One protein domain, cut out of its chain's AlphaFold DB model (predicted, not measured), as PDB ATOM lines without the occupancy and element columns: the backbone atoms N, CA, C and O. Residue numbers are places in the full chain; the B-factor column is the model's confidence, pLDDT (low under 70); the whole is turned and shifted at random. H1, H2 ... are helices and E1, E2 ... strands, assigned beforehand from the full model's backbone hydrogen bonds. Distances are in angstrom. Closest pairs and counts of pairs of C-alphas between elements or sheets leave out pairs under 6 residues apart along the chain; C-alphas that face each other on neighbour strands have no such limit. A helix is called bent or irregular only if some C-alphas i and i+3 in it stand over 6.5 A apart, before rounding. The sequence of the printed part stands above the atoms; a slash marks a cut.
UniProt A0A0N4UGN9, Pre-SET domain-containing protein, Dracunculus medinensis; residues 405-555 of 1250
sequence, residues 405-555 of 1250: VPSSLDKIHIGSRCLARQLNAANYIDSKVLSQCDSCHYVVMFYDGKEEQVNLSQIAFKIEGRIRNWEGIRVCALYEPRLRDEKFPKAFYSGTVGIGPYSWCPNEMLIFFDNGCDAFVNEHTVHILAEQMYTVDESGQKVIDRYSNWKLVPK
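Overview. This is residues 405 to 555 of the 1250 residues of the protein "Pre-SET domain-containing protein" of Dracunculus medinensis (UniProt A0A0N4UGN9). The model is two small strand lobes, side by side and joined across the middle by the short strands E5 and E10: one lobe holds the meander E1 to E4, the other the meander E6 to E9, whose sheet folds back on itself at E7. The ten strands form one continuous, strongly twisted antiparallel sheet in the order E4, E3, E2, E1, E5, E10, E6, E7, E8, E9, while the hairpin of E11 and E12 lies off to one side and the short helix H1 grazes the sheet. The printed part has 151 residues, with twelve named strands followed by one named helix along the chain; the class is mostly strand, with 64 residues, under half, in named elements. The whole is compact, with a radius of gyration of the C-alphas of 15.3 A, and rounded, with spans of 48 by 43 by 31 A.

Along the chain. Across the large sheet, E4 is residues 451 to 455, E3 is 441 to 446 and 15.2 A long, E2 is 429 to 436 and 19.0 A long, and E1 is 417 to 420, beginning at C-alpha 417 (161.407, 175.990, 238.309). Next come E5, residues 459 to 461, 7.1 A long, and E10, residues 527 to 529, 6.5 A long. E6 is residues 474 to 479, 14.8 A long; E7, the longest strand, is 491 to 499, 20.3 A long, with C-alpha 491 at (160.336, 193.124, 240.244). E8 is residues 508 to 513 and E9 is 519 to 522. In the second sheet, E11 is residues 534 to 536 and E12 is 542 to 544. H1 is residues 549 to 552, ending at C-alpha 552 (164.304, 190.239, 220.139).

Arrangement. In the large sheet E4 and E9 are the edge strands. E5 and E10 are antiparallel at 140 degrees, with N 461 and O 528 within hydrogen-bond range at 2.9 A. The pairing is staggered: E5 pairs with E1 over residues 459 to 460 and with E10 over 460 to 461. Between E1 and E5, N 460 and O 419 are 2.8 A apart. E1 and E2 form a hairpin, with N 418 and O 431 at 2.9 A, and E2 bends by 53 degrees at residue 432. E2 and E3 form another, with N 432 and O 445 at 2.8 A, and so do E3 and E4, with N 442 and O 454 at 2.9 A. E4 and E5 meet only through their link. On the other side of E10, N 527 and O 476 of E6 are 2.8 A apart. E6 and E7 form a hairpin, with N 477 and O 493 at 2.9 A. E7 bends by 76 degrees at residue 494 and is the hinge of a folded sheet, one sheet bent back into two leaves that face each other: E4, E3, E2, E1, E5, E10 and E6 face E8 and E9. The closest C-alphas of E6 and E9 are those of Leu 478 and Val 521, 6.8 A apart. In the hairpin of E7 and E8, N 496 and O 512 are 2.9 A apart; in that of E8 and E9, N 509 and O 521 are 2.9 A apart. E11 and E12 are antiparallel, with N 535 and O 543 at 2.9 A, and both are apart from the ten strands. H1 only grazes the sheet with residues 549 to 552; its closest C-alpha pair with E6 is Asn 549 and Arg 474, 6.8 A. H1 is too short for an O i to N i+4 pair; its one O i to N i+3 pair is within range.

Size, cuts and confidence. The C-alphas farthest apart are those of Asp 485 and Ser 539, 50.6 A. The printed part has no cut; the long links are E5 to E6, 12 residues, and E6 to E7, 11 residues. Mean pLDDT of the printed part is 86.9, and it is under 70 at residues 405, 407 to 408, 465 and 502 to 506.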
ATOM      1  N   VAL A 405     177.500 179.137 227.940       69.05
ATOM      2  CA  VAL A 405     176.029 179.121 227.937       69.05
ATOM      3  C   VAL A 405     175.518 177.871 227.203       69.05
ATOM      4  O   VAL A 405     175.972 177.619 226.083       69.05
ATOM      5  N   PRO A 406     174.572 177.097 227.776       70.25
ATOM      6  CA  PRO A 406     174.014 175.913 227.132       70.25
ATOM      7  C   PRO A 406     173.497 176.205 225.720       70.25
ATOM      8  O   PRO A 406     172.739 177.146 225.496       70.25
ATOM      9  N   SER A 407     173.872 175.352 224.766       66.00
ATOM     10  CA  SER A 407     173.562 175.507 223.338       66.00
ATOM     11  C   SER A 407     172.078 175.330 222.986       66.00
ATOM     12  O   SER A 407     171.676 175.633 221.861       66.00
ATOM     13  N   SER A 408     171.244 174.852 223.919       69.20
ATOM     14  CA  SER A 408     169.814 174.610 223.689       69.20
ATOM     15  C   SER A 408     168.915 175.039 224.858       69.20
ATOM     16  O   SER A 408     168.306 174.197 225.521       69.20
ATOM     17  N   LEU A 409     168.807 176.349 225.101       76.57
ATOM     18  CA  LEU A 409     167.851 176.925 226.070       76.57
ATOM     19  C   LEU A 409     166.377 176.755 225.638       76.57
ATOM     20  O   LEU A 409     165.467 176.913 226.443       76.57
ATOM     21  N   ASP A 410     166.148 176.393 224.374       72.58
ATOM     22  CA  ASP A 410     164.857 176.032 223.779       72.58
ATOM     23  C   ASP A 410     164.311 174.665 224.242       72.58
ATOM     24  O   ASP A 410     163.136 174.369 224.017       72.58
ATOM     25  N   LYS A 411     165.131 173.836 224.906       77.40
ATOM     26  CA  LYS A 411     164.755 172.506 225.415       77.40
ATOM     27  C   LYS A 411     164.593 172.527 226.932       77.40
ATOM     28  O   LYS A 411     165.524 172.229 227.677       77.40
ATOM     29  N   ILE A 412     163.400 172.890 227.384       83.42
ATOM     30  CA  ILE A 412     163.105 173.108 228.800       83.42
ATOM     31  C   ILE A 412     162.625 171.803 229.447       83.42
ATOM     32  O   ILE A 412     161.690 171.162 228.969       83.42
ATOM     33  N   HIS A 413     163.239 171.413 230.566       85.32
ATOM     34  CA  HIS A 413     162.823 170.224 231.308       85.32
ATOM     35  C   HIS A 413     161.465 170.432 231.996       85.32
ATOM     36  O   HIS A 413     161.295 171.351 232.804       85.32
ATOM     37  N   ILE A 414     160.516 169.533 231.730       88.43
ATOM     38  CA  ILE A 414     159.244 169.453 232.459       88.43
ATOM     39  C   ILE A 414     159.524 169.265 233.959       88.43
ATOM     40  O   ILE A 414     160.395 168.490 234.353       88.43
ATOM     41  N   GLY A 415     158.793 169.999 234.797       86.76
ATOM     42  CA  GLY A 415     158.957 170.025 236.246       86.76
ATOM     43  C   GLY A 415     159.994 171.026 236.769       86.76
ATOM     44  O   GLY A 415     160.062 171.204 237.987       86.76
ATOM     45  N   SER A 416     160.764 171.694 235.902       87.64
ATOM     46  CA  SER A 416     161.728 172.727 236.315       87.64
ATOM     47  C   SER A 416     161.049 173.975 236.901       87.64
ATOM     48  O   SER A 416     159.953 174.354 236.481       87.64
ATOM     49  N   ARG A 417     161.717 174.616 237.874       90.84
ATOM     50  CA  ARG A 417     161.407 175.990 238.309       90.84
ATOM     51  C   ARG A 417     161.939 176.987 237.278       90.84
ATOM     52  O   ARG A 417     163.039 176.807 236.750       90.84
ATOM     53  N   CYS A 418     161.178 178.042 237.026       92.22
ATOM     54  CA  CYS A 418     161.521 179.121 236.108       92.22
ATOM     55  C   CYS A 418     160.905 180.446 236.571       92.22
ATOM     56  O   CYS A 418     159.918 180.465 237.301       92.22
ATOM     57  N   LEU A 419     161.448 181.563 236.092       94.39
ATOM     58  CA  LEU A 419     160.718 182.826 236.111       94.39
ATOM     59  C   LEU A 419     159.842 182.885 234.859       94.39
ATOM     60  O   LEU A 419     160.372 182.794 233.750       94.39
ATOM     61  N   ALA A 420     158.533 183.074 235.014       94.60
ATOM     62  CA  ALA A 420     157.610 183.234 233.891       94.60
ATOM     63  C   ALA A 420     156.759 184.508 234.005       94.60
ATOM     64  O   ALA A 420     156.530 185.024 235.100       94.60
ATOM     65  N   ARG A 421     156.285 185.026 232.866       94.15
ATOM     66  CA  ARG A 421     155.432 186.225 232.776       94.15
ATOM     67  C   ARG A 421     154.027 185.867 232.280       94.15
ATOM     68  O   ARG A 421     153.886 185.479 231.120       94.15
ATOM     69  N   GLN A 422     153.012 186.050 233.133       90.04
ATOM     70  CA  GLN A 422     151.583 185.938 232.776       90.04
ATOM     71  C   GLN A 422     151.241 186.837 231.576       90.04
ATOM     72  O   GLN A 422     151.838 187.904 231.414       90.04
ATOM     73  N   LEU A 423     150.260 186.446 230.759       82.22
ATOM     74  CA  LEU A 423     149.924 187.122 229.490       82.22
ATOM     75  C   LEU A 423     149.665 188.636 229.614       82.22
ATOM     76  O   LEU A 423     150.012 189.392 228.708       82.22
ATOM     77  N   ASN A 424     149.094 189.080 230.738       80.41
ATOM     78  CA  ASN A 424     148.782 190.489 231.015       80.41
ATOM     79  C   ASN A 424     149.750 191.163 232.012       80.41
ATOM     80  O   ASN A 424     149.537 192.316 232.389       80.41
ATOM     81  N   ALA A 425     150.803 190.470 232.460       86.14
ATOM     82  CA  ALA A 425     151.796 191.009 233.386       86.14
ATOM     83  C   ALA A 425     152.991 191.623 232.641       86.14
ATOM     84  O   ALA A 425     153.416 191.138 231.595       86.14
ATOM     85  N   ALA A 426     153.583 192.677 233.209       85.59
ATOM     86  CA  ALA A 426     154.846 193.233 232.712       85.59
ATOM     87  C   ALA A 426     156.070 192.525 233.324       85.59
ATOM     88  O   ALA A 426     157.102 192.382 232.666       85.59
ATOM     89  N   ASN A 427     155.942 192.096 234.581       91.76
ATOM     90  CA  ASN A 427     156.975 191.452 235.382       91.76
ATOM     91  C   ASN A 427     156.894 189.921 235.325       91.76
ATOM     92  O   ASN A 427     155.828 189.342 235.122       91.76
ATOM     93  N   TYR A 428     158.026 189.280 235.586       94.66
ATOM     94  CA  TYR A 428     158.143 187.839 235.761       94.66
ATOM     95  C   TYR A 428     157.997 187.476 237.247       94.66
ATOM     96  O   TYR A 428     158.307 188.284 238.128       94.66
ATOM     97  N   ILE A 429     157.528 186.260 237.517       92.36
ATOM     98  CA  ILE A 429     157.290 185.684 238.850       92.36
ATOM     99  C   ILE A 429     157.719 184.207 238.873       92.36
ATOM    100  O   ILE A 429     157.817 183.577 237.818       92.36
ATOM    101  N   ASP A 430     157.991 183.654 240.060       91.67
ATOM    102  CA  ASP A 430     158.403 182.247 240.205       91.67
ATOM    103  C   ASP A 430     157.275 181.295 239.781       91.67
ATOM    104  O   ASP A 430     156.095 181.526 240.066       91.67
ATOM    105  N   SER A 431     157.642 180.274 239.010       93.70
ATOM    106  CA  SER A 431     156.734 179.396 238.268       93.70
ATOM    107  C   SER A 431     157.345 178.008 238.059       93.70
ATOM    108  O   SER A 431     158.548 177.797 238.219       93.70
ATOM    109  N   LYS A 432     156.513 177.040 237.668       93.16
ATOM    110  CA  LYS A 432     156.930 175.669 237.358       93.16
ATOM    111  C   LYS A 432     156.410 175.228 235.995       93.16
ATOM    112  O   LYS A 432     155.225 175.363 235.708       93.16
ATOM    113  N   VAL A 433     157.279 174.642 235.178       92.70
ATOM    114  CA  VAL A 433     156.917 174.102 233.859       92.70
ATOM    115  C   VAL A 433     156.152 172.788 234.035       92.70
ATOM    116  O   VAL A 433     156.684 171.844 234.620       92.70
ATOM    117  N   LEU A 434     154.917 172.714 233.534       93.44
ATOM    118  CA  LEU A 434     154.056 171.530 233.643       93.44
ATOM    119  C   LEU A 434     154.121 170.629 232.409       93.44
ATOM    120  O   LEU A 434     154.183 169.408 232.539       93.44
ATOM    121  N   SER A 435     154.106 171.215 231.213       91.88
ATOM    122  CA  SER A 435     154.133 170.476 229.950       91.88
ATOM    123  C   SER A 435     154.634 171.352 228.801       91.88
ATOM    124  O   SER A 435     154.725 172.575 228.921       91.88
ATOM    125  N   GLN A 436     154.971 170.716 227.682       91.34
ATOM    126  CA  GLN A 436     155.316 171.378 226.428       91.34
ATOM    127  C   GLN A 436     154.165 171.179 225.433       91.34
ATOM    128  O   GLN A 436     153.738 170.047 225.217       91.34
ATOM    129  N   CYS A 437     153.666 172.264 224.838       88.79
ATOM    130  CA  CYS A 437     152.603 172.220 223.828       88.79
ATOM    131  C   CYS A 437     153.186 172.034 222.421       88.79
ATOM    132  O   CYS A 437     152.693 171.226 221.640       88.79
ATOM    133  N   ASP A 438     154.244 172.788 222.109       87.46
ATOM    134  CA  ASP A 438     154.962 172.754 220.834       87.46
ATOM    135  C   ASP A 438     156.426 173.210 221.022       87.46
ATOM    136  O   ASP A 438     156.921 173.316 222.145       87.46
ATOM    137  N   SER A 439     157.161 173.466 219.938       81.72
ATOM    138  CA  SER A 439     158.573 173.875 219.988       81.72
ATOM    139  C   SER A 439     158.843 175.233 220.654       81.72
ATOM    140  O   SER A 439     160.003 175.530 220.939       81.72
ATOM    141  N   CYS A 440     157.821 176.055 220.908       84.51
ATOM    142  CA  CYS A 440     157.956 177.381 221.514       84.51
ATOM    143  C   CYS A 440     156.942 177.707 222.626       84.51
ATOM    144  O   CYS A 440     157.155 178.690 223.337       84.51
ATOM    145  N   HIS A 441     155.893 176.899 222.819       89.95
ATOM    146  CA  HIS A 441     154.902 177.068 223.886       89.95
ATOM    147  C   HIS A 441     154.958 175.968 224.947       89.95
ATOM    148  O   HIS A 441     155.021 174.775 224.638       89.95
ATOM    149  N   TYR A 442     154.850 176.387 226.205       92.35
ATOM    150  CA  TYR A 442     154.847 175.537 227.393       92.35
ATOM    151  C   TYR A 442     153.695 175.940 228.319       92.35
ATOM    152  O   TYR A 442     153.376 177.125 228.420       92.35
ATOM    153  N   VAL A 443     153.097 174.981 229.026       93.58
ATOM    154  CA  VAL A 443     152.186 175.284 230.139       93.58
ATOM    155  C   VAL A 443     153.024 175.511 231.390       93.58
ATOM    156  O   VAL A 443     153.840 174.658 231.756       93.58
ATOM    157  N   VAL A 444     152.820 176.646 232.055       93.32
ATOM    158  CA  VAL A 444     153.455 176.966 233.339       93.32
ATOM    159  C   VAL A 444     152.407 177.183 234.419       93.32
ATOM    160  O   VAL A 444     151.384 177.822 234.186       93.32
ATOM    161  N   MET A 445     152.692 176.662 235.608       93.98
ATOM    162  CA  MET A 445     151.962 176.949 236.836       93.98
ATOM    163  C   MET A 445     152.662 178.093 237.568       93.98
ATOM    164  O   MET A 445     153.837 177.973 237.925       93.98
ATOM    165  N   PHE A 446     151.946 179.186 237.792       91.59
ATOM    166  CA  PHE A 446     152.410 180.343 238.556       91.59
ATOM    167  C   PHE A 446     152.249 180.116 240.067       91.59
ATOM    168  O   PHE A 446     151.465 179.270 240.497       91.59
ATOM    169  N   TYR A 447     152.955 180.897 240.898       82.11
ATOM    170  CA  TYR A 447     152.839 180.798 242.364       82.11
ATOM    171  C   TYR A 447     151.409 181.035 242.901       82.11
ATOM    172  O   TYR A 447     151.086 180.581 243.996       82.11
ATOM    173  N   ASP A 448     150.555 181.732 242.142       81.05
ATOM    174  CA  ASP A 448     149.146 181.983 242.475       81.05
ATOM    175  C   ASP A 448     148.209 180.809 242.115       81.05
ATOM    176  O   ASP A 448     146.989 180.926 242.236       81.05
ATOM    177  N   GLY A 449     148.776 179.682 241.671       81.60
ATOM    178  CA  GLY A 449     148.060 178.460 241.315       81.60
ATOM    179  C   GLY A 449     147.421 178.473 239.926       81.60
ATOM    180  O   GLY A 449     146.780 177.489 239.565       81.60
ATOM    181  N   LYS A 450     147.574 179.544 239.131       87.53
ATOM    182  CA  LYS A 450     147.077 179.559 237.747       87.53
ATOM    183  C   LYS A 450     148.003 178.790 236.814       87.53
ATOM    184  O   LYS A 450     149.224 178.918 236.898       87.53
ATOM    185  N   GLU A 451     147.408 178.080 235.864       92.75
ATOM    186  CA  GLU A 451     148.097 177.511 234.707       92.75
ATOM    187  C   GLU A 451     147.819 178.383 233.471       92.75
ATOM    188  O   GLU A 451     146.658 178.616 233.133       92.75
ATOM    189  N   GLU A 452     148.860 178.861 232.780       92.90
ATOM    190  CA  GLU A 452     148.725 179.499 231.456       92.90
ATOM    191  C   GLU A 452     149.695 178.863 230.448       92.90
ATOM    192  O   GLU A 452     150.788 178.413 230.802       92.90
ATOM    193  N   GLN A 453     149.314 178.869 229.170       93.38
ATOM    194  CA  GLN A 453     150.230 178.590 228.064       93.38
ATOM    195  C   GLN A 453     151.050 179.853 227.767       93.38
ATOM    196  O   GLN A 453     150.492 180.894 227.419       93.38
ATOM    197  N   VAL A 454     152.375 179.753 227.873       92.30
ATOM    198  CA  VAL A 454     153.317 180.856 227.642       92.30
ATOM    199  C   VAL A 454     154.356 180.491 226.583       92.30
ATOM    200  O   VAL A 454     154.685 179.322 226.375       92.30
ATOM    201  N   ASN A 455     154.874 181.502 225.894       91.52
ATOM    202  CA  ASN A 455     155.912 181.368 224.876       91.52
ATOM    203  C   ASN A 455     157.332 181.409 225.489       91.52
ATOM    204  O   ASN A 455     157.521 181.988 226.555       91.52
ATOM    205  N   LEU A 456     158.354 180.878 224.803       89.22
ATOM    206  CA  LEU A 456     159.779 180.994 225.190       89.22
ATOM    207  C   LEU A 456     160.213 182.431 225.554       89.22
ATOM    208  O   LEU A 456     160.998 182.622 226.480       89.22
ATOM    209  N   SER A 457     159.668 183.444 224.874       89.93
ATOM    210  CA  SER A 457     159.892 184.876 225.158       89.93
ATOM    211  C   SER A 457     159.361 185.355 226.522       89.93
ATOM    212  O   SER A 457     159.626 186.487 226.926       89.93
ATOM    213  N   GLN A 458     158.609 184.511 227.237       93.36
ATOM    214  CA  GLN A 458     158.034 184.751 228.563       93.36
ATOM    215  C   GLN A 458     158.659 183.873 229.660       93.36
ATOM    216  O   GLN A 458     158.164 183.922 230.784       93.36
ATOM    217  N   ILE A 459     159.709 183.086 229.379       94.13
ATOM    218  CA  ILE A 459     160.337 182.162 230.344       94.13
ATOM    219  C   ILE A 459     161.832 182.482 230.504       94.13
ATOM    220  O   ILE A 459     162.538 182.686 229.516       94.13
ATOM    221  N   ALA A 460     162.338 182.493 231.739       94.29
ATOM    222  CA  ALA A 460     163.755 182.670 232.055       94.29
ATOM    223  C   ALA A 460     164.257 181.693 233.134       94.29
ATOM    224  O   ALA A 460     163.514 181.288 234.031       94.29
ATOM    225  N   PHE A 461     165.546 181.350 233.064       89.04
ATOM    226  CA  PHE A 461     166.196 180.339 233.904       89.04
ATOM    227  C   PHE A 461     167.462 180.861 234.577       89.04
ATOM    228  O   PHE A 461     168.218 181.650 234.007       89.04
ATOM    229  N   LYS A 462     167.732 180.371 235.787       85.71
ATOM    230  CA  LYS A 462     169.003 180.587 236.482       85.71
ATOM    231  C   LYS A 462     170.003 179.549 235.974       85.71
ATOM    232  O   LYS A 462     169.695 178.361 235.990       85.71
ATOM    233  N   ILE A 463     171.176 179.984 235.517       80.37
ATOM    234  CA  ILE A 463     172.258 179.075 235.109       80.37
ATOM    235  C   ILE A 463     173.262 178.976 236.258       80.37
ATOM    236  O   ILE A 463     173.578 179.981 236.894       80.37
ATOM    237  N   GLU A 464     173.737 177.768 236.554       71.11
ATOM    238  CA  GLU A 464     174.742 177.559 237.595       71.11
ATOM    239  C   GLU A 464     176.161 177.813 237.067       71.11
ATOM    240  O   GLU A 464     176.555 177.297 236.022       71.11
ATOM    241  N   GLY A 465     176.945 178.590 237.819       66.94
ATOM    242  CA  GLY A 465     178.302 179.008 237.448       66.94
ATOM    243  C   GLY A 465     178.372 180.444 236.919       66.94
ATOM    244  O   GLY A 465     177.366 181.144 236.849       66.94
ATOM    245  N   ARG A 466     179.583 180.908 236.581       72.69
ATOM    246  CA  ARG A 466     179.793 182.234 235.975       72.69
ATOM    247  C   ARG A 466     179.926 182.131 234.466       72.69
ATOM    248  O   ARG A 466     180.732 181.352 233.969       72.69
ATOM    249  N   ILE A 467     179.180 182.955 233.743       74.96
ATOM    250  CA  ILE A 467     179.189 182.986 232.278       74.96
ATOM    251  C   ILE A 467     180.240 183.982 231.770       74.96
ATOM    252  O   ILE A 467     180.520 184.999 232.406       74.96
ATOM    253  N   ARG A 468     180.853 183.675 230.621       71.81
ATOM    254  CA  ARG A 468     181.754 184.590 229.897       71.81
ATOM    255  C   ARG A 468     180.989 185.395 228.852       71.81
ATOM    256  O   ARG A 468     180.072 184.877 228.227       71.81
ATOM    257  N   ASN A 469     181.461 186.613 228.582       78.24
ATOM    258  CA  ASN A 469     180.993 187.460 227.476       78.24
ATOM    259  C   ASN A 469     179.470 187.720 227.529       78.24
ATOM    260  O   ASN A 469     178.743 187.436 226.576       78.24
ATOM    261  N   TRP A 470     178.978 188.210 228.670       89.13
ATOM    262  CA  TRP A 470     177.547 188.428 228.910       89.13
ATOM    263  C   TRP A 470     176.885 189.434 227.953       89.13
ATOM    264  O   TRP A 470     175.670 189.400 227.779       89.13
ATOM    265  N   GLU A 471     177.648 190.356 227.367       89.99
ATOM    266  CA  GLU A 471     177.124 191.494 226.611       89.99
ATOM    267  C   GLU A 471     176.314 191.026 225.398       89.99
ATOM    268  O   GLU A 471     176.753 190.152 224.652       89.99
ATOM    269  N   GLY A 472     175.121 191.589 225.209       91.97
ATOM    270  CA  GLY A 472     174.180 191.190 224.163       91.97
ATOM    271  C   GLY A 472     173.300 189.977 224.494       91.97
ATOM    272  O   GLY A 472     172.386 189.689 223.727       91.97
ATOM    273  N   ILE A 473     173.491 189.269 225.614       93.44
ATOM    274  CA  ILE A 473     172.588 188.171 226.019       93.44
ATOM    275  C   ILE A 473     171.229 188.733 226.483       93.44
ATOM    276  O   ILE A 473     171.182 189.725 227.218       93.44
ATOM    277  N   ARG A 474     170.118 188.100 226.065       95.23
ATOM    278  CA  ARG A 474     168.762 188.410 226.562       95.23
ATOM    279  C   ARG A 474     168.561 187.804 227.949       95.23
ATOM    280  O   ARG A 474     168.842 186.626 228.166       95.23
ATOM    281  N   VAL A 475     168.073 188.599 228.890       95.52
ATOM    282  CA  VAL A 475     167.977 188.230 230.307       95.52
ATOM    283  C   VAL A 475     166.664 188.695 230.922       95.52
ATOM    284  O   VAL A 475     166.000 189.590 230.403       95.52
ATOM    285  N   CYS A 476     166.314 188.101 232.056       96.05
ATOM    286  CA  CYS A 476     165.336 188.601 233.004       96.05
ATOM    287  C   CYS A 476     166.066 188.913 234.318       96.05
ATOM    288  O   CYS A 476     166.722 188.042 234.886       96.05
ATOM    289  N   ALA A 477     166.012 190.161 234.774       96.34
ATOM    290  CA  ALA A 477     166.788 190.648 235.912       96.34
ATOM    291  C   ALA A 477     165.903 191.405 236.904       96.34
ATOM    292  O   ALA A 477     164.871 191.958 236.522       96.34
ATOM    293  N   LEU A 478     166.309 191.434 238.175       95.62
ATOM    294  CA  LEU A 478     165.610 192.200 239.203       95.62
ATOM    295  C   LEU A 478     165.884 193.692 238.994       95.62
ATOM    296  O   LEU A 478     167.016 194.149 239.154       95.62
ATOM    297  N   TYR A 479     164.847 194.442 238.634       94.24
ATOM    298  CA  TYR A 479     164.871 195.895 238.698       94.24
ATOM    299  C   TYR A 479     164.626 196.333 240.142       94.24
ATOM    300  O   TYR A 479     163.737 195.794 240.807       94.24
ATOM    301  N   GLU A 480     165.379 197.321 240.615       90.18
ATOM    302  CA  GLU A 480     165.154 197.970 241.906       90.18
ATOM    303  C   GLU A 480     165.055 199.486 241.667       90.18
ATOM    304  O   GLU A 480     166.028 200.072 241.183       90.18
ATOM    305  N   PRO A 481     163.892 200.119 241.930       85.22
ATOM    306  CA  PRO A 481     163.703 201.536 241.656       85.22
ATOM    307  C   PRO A 481     164.557 202.397 242.589       85.22
ATOM    308  O   PRO A 481     164.673 202.112 243.783       85.22
ATOM    309  N   ARG A 482     165.143 203.464 242.042       85.30
ATOM    310  CA  ARG A 482     166.068 204.355 242.767       85.30
ATOM    311  C   ARG A 482     165.363 205.549 243.413       85.30
ATOM    312  O   ARG A 482     165.874 206.123 244.368       85.30
ATOM    313  N   LEU A 483     164.193 205.930 242.906       83.96
ATOM    314  CA  LEU A 483     163.352 207.007 243.429       83.96
ATOM    315  C   LEU A 483     161.979 206.460 243.844       83.96
ATOM    316  O   LEU A 483     161.418 205.585 243.190       83.96
ATOM    317  N   ARG A 484     161.399 207.020 244.914       70.78
ATOM    318  CA  ARG A 484     160.122 206.550 245.497       70.78
ATOM    319  C   ARG A 484     158.914 206.628 244.545       70.78
ATOM    320  O   ARG A 484     158.020 205.800 244.662       70.78
ATOM    321  N   ASP A 485     158.916 207.577 243.608       70.09
ATOM    322  CA  ASP A 485     157.827 207.827 242.644       70.09
ATOM    323  C   ASP A 485     158.106 207.194 241.246       70.09
ATOM    324  O   ASP A 485     157.516 207.604 240.243       70.09
ATOM    325  N   GLU A 486     159.023 206.218 241.130       74.80
ATOM    326  CA  GLU A 486     159.340 205.560 239.847       74.80
ATOM    327  C   GLU A 486     158.206 204.668 239.302       74.80
ATOM    328  O   GLU A 486     157.448 204.032 240.030       74.80
ATOM    329  N   LYS A 487     158.101 204.601 237.967       80.12
ATOM    330  CA  LYS A 487     156.978 203.960 237.257       80.12
ATOM    331  C   LYS A 487     156.903 202.433 237.429       80.12
ATOM    332  O   LYS A 487     155.826 201.864 237.249       80.12
ATOM    333  N   PHE A 488     158.024 201.767 237.698       85.87
ATOM    334  CA  PHE A 488     158.106 200.308 237.770       85.87
ATOM    335  C   PHE A 488     158.538 199.871 239.178       85.87
ATOM    336  O   PHE A 488     159.581 200.326 239.646       85.87
ATOM    337  N   PRO A 489     157.763 199.011 239.865       89.39
ATOM    338  CA  PRO A 489     158.124 198.511 241.189       89.39
ATOM    339  C   PRO A 489     159.330 197.562 241.134       89.39
ATOM    340  O   PRO A 489     159.728 197.087 240.070       89.39
ATOM    341  N   LYS A 490     159.874 197.230 242.312       93.00
ATOM    342  CA  LYS A 490     160.915 196.206 242.473       93.00
ATOM    343  C   LYS A 490     160.393 194.832 242.034       93.00
ATOM    344  O   LYS A 490     159.624 194.206 242.760       93.00
ATOM    345  N   ALA A 491     160.786 194.381 240.844       93.08
ATOM    346  CA  ALA A 491     160.336 193.124 240.244       93.08
ATOM    347  C   ALA A 491     161.283 192.655 239.124       93.08
ATOM    348  O   ALA A 491     162.138 193.405 238.652       93.08
ATOM    349  N   PHE A 492     161.130 191.404 238.684       95.82
ATOM    350  CA  PHE A 492     161.899 190.858 237.567       95.82
ATOM    351  C   PHE A 492     161.333 191.324 236.218       95.82
ATOM    352  O   PHE A 492     160.149 191.125 235.943       95.82
ATOM    353  N   TYR A 493     162.176 191.897 235.358       96.03
ATOM    354  CA  TYR A 493     161.813 192.354 234.012       96.03
ATOM    355  C   TYR A 493     162.820 191.873 232.965       96.03
ATOM    356  O   TYR A 493     163.997 191.662 233.266       96.03
ATOM    357  N   SER A 494     162.368 191.729 231.717       95.77
ATOM    358  CA  SER A 494     163.236 191.363 230.598       95.77
ATOM    359  C   SER A 494     164.081 192.539 230.097       95.77
ATOM    360  O   SER A 494     163.687 193.706 230.178       95.77
ATOM    361  N   GLY A 495     165.263 192.222 229.577       95.88
ATOM    362  CA  GLY A 495     166.236 193.183 229.072       95.88
ATOM    363  C   GLY A 495     167.410 192.504 228.371       95.88
ATOM    364  O   GLY A 495     167.411 191.296 228.128       95.88
ATOM    365  N   THR A 496     168.425 193.292 228.037       96.39
ATOM    366  CA  THR A 496     169.656 192.831 227.381       96.39
ATOM    367  C   THR A 496     170.861 193.329 228.168       96.39
ATOM    368  O   THR A 496     170.891 194.494 228.563       96.39
ATOM    369  N   VAL A 497     171.869 192.486 228.398       95.21
ATOM    370  CA  VAL A 497     173.085 192.927 229.101       95.21
ATOM    371  C   VAL A 497     173.879 193.896 228.219       95.21
ATOM    372  O   VAL A 497     174.293 193.537 227.117       95.21
ATOM    373  N   GLY A 498     174.123 195.109 228.713       92.99
ATOM    374  CA  GLY A 498     175.029 196.080 228.096       92.99
ATOM    375  C   GLY A 498     176.475 195.940 228.578       92.99
ATOM    376  O   GLY A 498     177.404 196.126 227.797       92.99
ATOM    377  N   ILE A 499     176.663 195.609 229.861       89.70
ATOM    378  CA  ILE A 499     177.964 195.504 230.545       89.70
ATOM    379  C   ILE A 499     177.876 194.315 231.510       89.70
ATOM    380  O   ILE A 499     176.997 194.298 232.371       89.70
ATOM    381  N   GLY A 500     178.746 193.311 231.352       86.23
ATOM    382  CA  GLY A 500     178.855 192.170 232.277       86.23
ATOM    383  C   GLY A 500     179.532 192.516 233.620       86.23
ATOM    384  O   GLY A 500     179.642 193.690 233.956       86.23
ATOM    385  N   PRO A 501     180.010 191.520 234.389       77.92
ATOM    386  CA  PRO A 501     180.812 191.742 235.599       77.92
ATOM    387  C   PRO A 501     182.286 192.077 235.287       77.92
ATOM    388  O   PRO A 501     182.900 191.435 234.435       77.92
ATOM    389  N   TYR A 502     182.882 193.034 236.016       68.16
ATOM    390  CA  TYR A 502     184.251 193.549 235.775       68.16
ATOM    391  C   TYR A 502     185.177 193.394 236.981       68.16
ATOM    392  O   TYR A 502     184.721 193.233 238.107       68.16
ATOM    393  N   SER A 503     186.494 193.506 236.781       49.11
ATOM    394  CA  SER A 503     187.495 193.350 237.852       49.11
ATOM    395  C   SER A 503     187.288 194.292 239.053       49.11
ATOM    396  O   SER A 503     187.552 193.885 240.183       49.11
ATOM    397  N   TRP A 504     186.784 195.513 238.832       46.54
ATOM    398  CA  TRP A 504     186.447 196.482 239.887       46.54
ATOM    399  C   TRP A 504     185.014 196.353 240.439       46.54
ATOM    400  O   TRP A 504     184.792 196.652 241.611       46.54
ATOM    401  N   CYS A 505     184.068 195.849 239.641       62.27
ATOM    402  CA  CYS A 505     182.670 195.612 240.026       62.27
ATOM    403  C   CYS A 505     182.279 194.159 239.683       62.27
ATOM    404  O   CYS A 505     181.517 193.924 238.743       62.27
ATOM    405  N   PRO A 506     182.814 193.153 240.404       64.25
ATOM    406  CA  PRO A 506     182.779 191.753 239.971       64.25
ATOM    407  C   PRO A 506     181.421 191.069 240.130       64.25
ATOM    408  O   PRO A 506     181.323 189.888 239.819       64.25
ATOM    409  N   ASN A 507     180.409 191.783 240.630       77.91
ATOM    410  CA  ASN A 507     179.061 191.279 240.897       77.91
ATOM    411  C   ASN A 507     177.964 192.210 240.337       77.91
ATOM    412  O   ASN A 507     176.796 191.956 240.596       77.91
ATOM    413  N   GLU A 508     178.300 193.293 239.626       83.80
ATOM    414  CA  GLU A 508     177.320 194.243 239.068       83.80
ATOM    415  C   GLU A 508     177.329 194.177 237.536       83.80
ATOM    416  O   GLU A 508     178.385 193.994 236.934       83.80
ATOM    417  N   MET A 509     176.162 194.336 236.909       90.87
ATOM    418  CA  MET A 509     175.961 194.265 235.456       90.87
ATOM    419  C   MET A 509     175.007 195.373 235.000       90.87
ATOM    420  O   MET A 509     173.985 195.589 235.649       90.87
ATOM    421  N   LEU A 510     175.293 196.059 233.887       93.12
ATOM    422  CA  LEU A 510     174.350 197.014 233.285       93.12
ATOM    423  C   LEU A 510     173.329 196.251 232.445       93.12
ATOM    424  O   LEU A 510     173.700 195.612 231.456       93.12
ATOM    425  N   ILE A 511     172.051 196.360 232.800       95.53
ATOM    426  CA  ILE A 511     170.945 195.815 232.015       95.53
ATOM    427  C   ILE A 511     170.229 196.955 231.303       95.53
ATOM    428  O   ILE A 511     169.744 197.901 231.928       95.53
ATOM    429  N   PHE A 512     170.132 196.827 229.982       96.05
ATOM    430  CA  PHE A 512     169.232 197.623 229.167       96.05
ATOM    431  C   PHE A 512     167.853 196.973 229.196       96.05
ATOM    432  O   PHE A 512     167.593 196.014 228.465       96.05
ATOM    433  N   PHE A 513     166.985 197.448 230.086       95.53
ATOM    434  CA  PHE A 513     165.663 196.861 230.279       95.53
ATOM    435  C   PHE A 513     164.722 197.194 229.112       95.53
ATOM    436  O   PHE A 513     164.800 198.257 228.487       95.53
ATOM    437  N   ASP A 514     163.792 196.280 228.829       94.17
ATOM    438  CA  ASP A 514     162.824 196.389 227.728       94.17
ATOM    439  C   ASP A 514     161.853 197.572 227.893       94.17
ATOM    440  O   ASP A 514     161.312 198.085 226.913       94.17
ATOM    441  N   ASN A 515     161.655 198.030 229.133       88.77
ATOM    442  CA  ASN A 515     160.868 199.211 229.487       88.77
ATOM    443  C   ASN A 515     161.655 200.539 229.392       88.77
ATOM    444  O   ASN A 515     161.074 201.599 229.629       88.77
ATOM    445  N   GLY A 516     162.956 200.497 229.069       88.15
ATOM    446  CA  GLY A 516     163.851 201.658 229.003       88.15
ATOM    447  C   GLY A 516     164.337 202.196 230.356       88.15
ATOM    448  O   GLY A 516     164.949 203.262 230.393       88.15
ATOM    449  N   CYS A 517     164.063 201.495 231.461       87.80
ATOM    450  CA  CYS A 517     164.530 201.849 232.804       87.80
ATOM    451  C   CYS A 517     165.880 201.172 233.068       87.80
ATOM    452  O   CYS A 517     165.980 200.201 233.812       87.80
ATOM    453  N   ASP A 518     166.909 201.653 232.373       93.27
ATOM    454  CA  ASP A 518     168.252 201.071 232.392       93.27
ATOM    455  C   ASP A 518     168.879 201.169 233.788       93.27
ATOM    456  O   ASP A 518     168.773 202.206 234.438       93.27
ATOM    457  N   ALA A 519     169.525 200.099 234.264       92.53
ATOM    458  CA  ALA A 519     170.077 200.057 235.622       92.53
ATOM    459  C   ALA A 519     171.248 199.073 235.766       92.53
ATOM    460  O   ALA A 519     171.334 198.069 235.055       92.53
ATOM    461  N   PHE A 520     172.127 199.341 236.737       92.06
ATOM    462  CA  PHE A 520     173.032 198.322 237.270       92.06
ATOM    463  C   PHE A 520     172.258 197.382 238.203       92.06
ATOM    464  O   PHE A 520     171.580 197.845 239.118       92.06
ATOM    465  N   VAL A 521     172.386 196.073 237.985       92.10
ATOM    466  CA  VAL A 521     171.804 195.002 238.814       92.10
ATOM    467  C   VAL A 521     172.909 194.080 239.330       92.10
ATOM    468  O   VAL A 521     174.017 194.078 238.792       92.10
ATOM    469  N   ASN A 522     172.616 193.249 240.332       89.43
ATOM    470  CA  ASN A 522     173.568 192.240 240.800       89.43
ATOM    471  C   ASN A 522     173.505 190.962 239.937       89.43
ATOM    472  O   ASN A 522     172.409 190.468 239.666       89.43
ATOM    473  N   GLU A 523     174.658 190.391 239.571       87.65
ATOM    474  CA  GLU A 523     174.802 189.139 238.801       87.65
ATOM    475  C   GLU A 523     173.899 188.017 239.344       87.65
ATOM    476  O   GLU A 523     173.221 187.344 238.572       87.65
ATOM    477  N   HIS A 524     173.784 187.861 240.671       87.09
ATOM    478  CA  HIS A 524     172.963 186.797 241.274       87.09
ATOM    479  C   HIS A 524     171.439 186.973 241.089       87.09
ATOM    480  O   HIS A 524     170.661 186.118 241.523       87.09
ATOM    481  N   THR A 525     170.995 188.093 240.510       91.30
ATOM    482  CA  THR A 525     169.596 188.357 240.133       91.30
ATOM    483  C   THR A 525     169.328 188.140 238.642       91.30
ATOM    484  O   THR A 525     168.172 188.164 238.220       91.30
ATOM    485  N   VAL A 526     170.366 187.908 237.836       92.51
ATOM    486  CA  VAL A 526     170.248 187.767 236.384       92.51
ATOM    487  C   VAL A 526     169.909 186.322 236.021       92.51
ATOM    488  O   VAL A 526     170.655 185.390 236.313       92.51
ATOM    489  N   HIS A 527     168.770 186.147 235.361       94.13
ATOM    490  CA  HIS A 527     168.307 184.894 234.776       94.13
ATOM    491  C   HIS A 527     168.381 185.031 233.252       94.13
ATOM    492  O   HIS A 527     168.120 186.103 232.712       94.13
ATOM    493  N   ILE A 528     168.739 183.976 232.529       93.36
ATOM    494  CA  ILE A 528     168.813 184.012 231.065       93.36
ATOM    495  C   ILE A 528     167.436 183.712 230.477       93.36
ATOM    496  O   ILE A 528     166.774 182.758 230.884       93.36
ATOM    497  N   LEU A 529     166.998 184.552 229.537       93.65
ATOM    498  CA  LEU A 529     165.732 184.376 228.824       93.65
ATOM    499  C   LEU A 529     165.847 183.161 227.889       93.65
ATOM    500  O   LEU A 529     166.891 182.969 227.261       93.65
ATOM    501  N   ALA A 530     164.807 182.334 227.791       91.94
ATOM    502  CA  ALA A 530     164.846 181.123 226.969       91.94
ATOM    503  C   ALA A 530     164.928 181.449 225.466       91.94
ATOM    504  O   ALA A 530     165.612 180.767 224.699       91.94
ATOM    505  N   GLU A 531     164.267 182.534 225.054       91.66
ATOM    506  CA  GLU A 531     164.383 183.095 223.713       91.66
ATOM    507  C   GLU A 531     165.727 183.826 223.526       91.66
ATOM    508  O   GLU A 531     166.023 184.825 224.186       91.66
ATOM    509  N   GLN A 532     166.535 183.322 222.591       92.31
ATOM    510  CA  GLN A 532     167.793 183.914 222.133       92.31
ATOM    511  C   GLN A 532     167.890 183.761 220.610       92.31
ATOM    512  O   GLN A 532     167.367 182.804 220.033       92.31
ATOM    513  N   MET A 533     168.621 184.662 219.960       91.30
ATOM    514  CA  MET A 533     169.138 184.434 218.615       91.30
ATOM    515  C   MET A 533     170.307 183.448 218.681       91.30
ATOM    516  O   MET A 533     171.098 183.482 219.622       91.30
ATOM    517  N   TYR A 534     170.453 182.608 217.657       88.61
ATOM    518  CA  TYR A 534     171.542 181.638 217.567       88.61
ATOM    519  C   TYR A 534     172.244 181.698 216.210       88.61
ATOM    520  O   TYR A 534     171.608 181.916 215.177       88.61
ATOM    521  N   THR A 535     173.543 181.431 216.229       87.42
ATOM    522  CA  THR A 535     174.392 181.135 215.071       87.42
ATOM    523  C   THR A 535     175.006 179.743 215.219       87.42
ATOM    524  O   THR A 535     174.859 179.080 216.250       87.42
ATOM    525  N   VAL A 536     175.666 179.279 214.161       83.29
ATOM    526  CA  VAL A 536     176.504 178.078 214.174       83.29
ATOM    527  C   VAL A 536     177.958 178.540 214.132       83.29
ATOM    528  O   VAL A 536     178.283 179.422 213.335       83.29
ATOM    529  N   ASP A 537     178.807 178.001 215.005       78.38
ATOM    530  CA  ASP A 537     180.239 178.319 215.029       78.38
ATOM    531  C   ASP A 537     181.072 177.449 214.065       78.38
ATOM    532  O   ASP A 537     180.551 176.578 213.365       78.38
ATOM    533  N   GLU A 538     182.388 177.681 214.027       78.01
ATOM    534  CA  GLU A 538     183.339 176.949 213.173       78.01
ATOM    535  C   GLU A 538     183.396 175.432 213.461       78.01
ATOM    536  O   GLU A 538     183.884 174.675 212.624       78.01
ATOM    537  N   SER A 539     182.882 174.970 214.609       79.03
ATOM    538  CA  SER A 539     182.800 173.547 214.973       79.03
ATOM    539  C   SER A 539     181.468 172.885 214.592       79.03
ATOM    540  O   SER A 539     181.319 171.670 214.729       79.03
ATOM    541  N   GLY A 540     180.492 173.664 214.110       78.43
ATOM    542  CA  GLY A 540     179.125 173.202 213.869       78.43
ATOM    543  C   GLY A 540     178.210 173.290 215.097       78.43
ATOM    544  O   GLY A 540     177.070 172.823 215.038       78.43
ATOM    545  N   GLN A 541     178.661 173.887 216.206       76.19
ATOM    546  CA  GLN A 541     177.875 173.990 217.433       76.19
ATOM    547  C   GLN A 541     176.937 175.211 217.403       76.19
ATOM    548  O   GLN A 541     177.300 176.306 216.975       76.19
ATOM    549  N   LYS A 542     175.700 175.015 217.882       81.34
ATOM    550  CA  LYS A 542     174.700 176.078 218.086       81.34
ATOM    551  C   LYS A 542     175.135 176.969 219.257       81.34
ATOM    552  O   LYS A 542     175.224 176.492 220.388       81.34
ATOM    553  N   VAL A 543     175.375 178.252 218.998       84.27
ATOM    554  CA  VAL A 543     175.834 179.254 219.980       84.27
ATOM    555  C   VAL A 543     174.952 180.504 219.942       84.27
ATOM    556  O   VAL A 543     174.313 180.779 218.930       84.27
ATOM    557  N   ILE A 544     174.873 181.257 221.043       86.89
ATOM    558  CA  ILE A 544     174.027 182.462 221.119       86.89
ATOM    559  C   ILE A 544     174.636 183.594 220.286       86.89
ATOM    560  O   ILE A 544     175.757 184.041 220.544       86.89
ATOM    561  N   ASP A 545     173.860 184.125 219.341       89.20
ATOM    562  CA  ASP A 545     174.234 185.305 218.565       89.20
ATOM    563  C   ASP A 545     173.908 186.583 219.345       89.20
ATOM    564  O   ASP A 545     172.889 187.259 219.149       89.20
ATOM    565  N   ARG A 546     174.846 186.923 220.232       89.32
ATOM    566  CA  ARG A 546     174.830 188.132 221.060       89.32
ATOM    567  C   ARG A 546     174.699 189.421 220.237       89.32
ATOM    568  O   ARG A 546     174.121 190.380 220.737       89.32
ATOM    569  N   TYR A 547     175.159 189.443 218.982       89.40
ATOM    570  CA  TYR A 547     175.083 190.612 218.095       89.40
ATOM    571  C   TYR A 547     173.802 190.651 217.241       89.40
ATOM    572  O   TYR A 547     173.454 191.706 216.714       89.40
ATOM    573  N   SER A 548     173.046 189.552 217.141       92.16
ATOM    574  CA  SER A 548     171.679 189.547 216.591       92.16
ATOM    575  C   SER A 548     170.588 189.749 217.637       92.16
ATOM    576  O   SER A 548     169.478 190.116 217.260       92.16
ATOM    577  N   ASN A 549     170.857 189.517 218.924       92.87
ATOM    578  CA  ASN A 549     169.849 189.541 219.994       92.87
ATOM    579  C   ASN A 549     169.046 190.853 220.116       92.87
ATOM    580  O   ASN A 549     167.930 190.832 220.633       92.87
ATOM    581  N   TRP A 550     169.531 191.978 219.570       93.38
ATOM    582  CA  TRP A 550     168.737 193.209 219.438       93.38
ATOM    583  C   TRP A 550     167.437 193.015 218.638       93.38
ATOM    584  O   TRP A 550     166.495 193.774 218.831       93.38
ATOM    585  N   LYS A 551     167.341 191.991 217.778       94.09
ATOM    586  CA  LYS A 551     166.123 191.645 217.018       94.09
ATOM    587  C   LYS A 551     164.959 191.212 217.923       94.09
ATOM    588  O   LYS A 551     163.810 191.387 217.534       94.09
ATOM    589  N   LEU A 552     165.264 190.693 219.118       93.75
ATOM    590  CA  LEU A 552     164.304 190.239 220.139       93.75
ATOM    591  C   LEU A 552     163.951 191.333 221.164       93.75
ATOM    592  O   LEU A 552     163.106 191.141 222.036       93.75
ATOM    593  N   VAL A 553     164.611 192.491 221.088       93.91
ATOM    594  CA  VAL A 553     164.315 193.665 221.923       93.91
ATOM    595  C   VAL A 553     163.060 194.363 221.366       93.91
ATOM    596  O   VAL A 553     162.883 194.390 220.143       93.91
ATOM    597  N   PRO A 554     162.188 194.972 222.197       93.31
ATOM    598  CA  PRO A 554     161.035 195.732 221.714       93.31
ATOM    599  C   PRO A 554     161.408 196.808 220.686       93.31
ATOM    600  O   PRO A 554     162.408 197.510 220.841       93.31
ATOM    601  N   LYS A 555     160.564 196.984 219.656       92.05
ATOM    602  CA  LYS A 555     160.816 197.832 218.468       92.05
ATOM    603  C   LYS A 555     161.377 199.228 218.784       92.05
ATOM    604  O   LYS A 555     162.257 199.698 218.070       92.05
TER     605      LYS A 555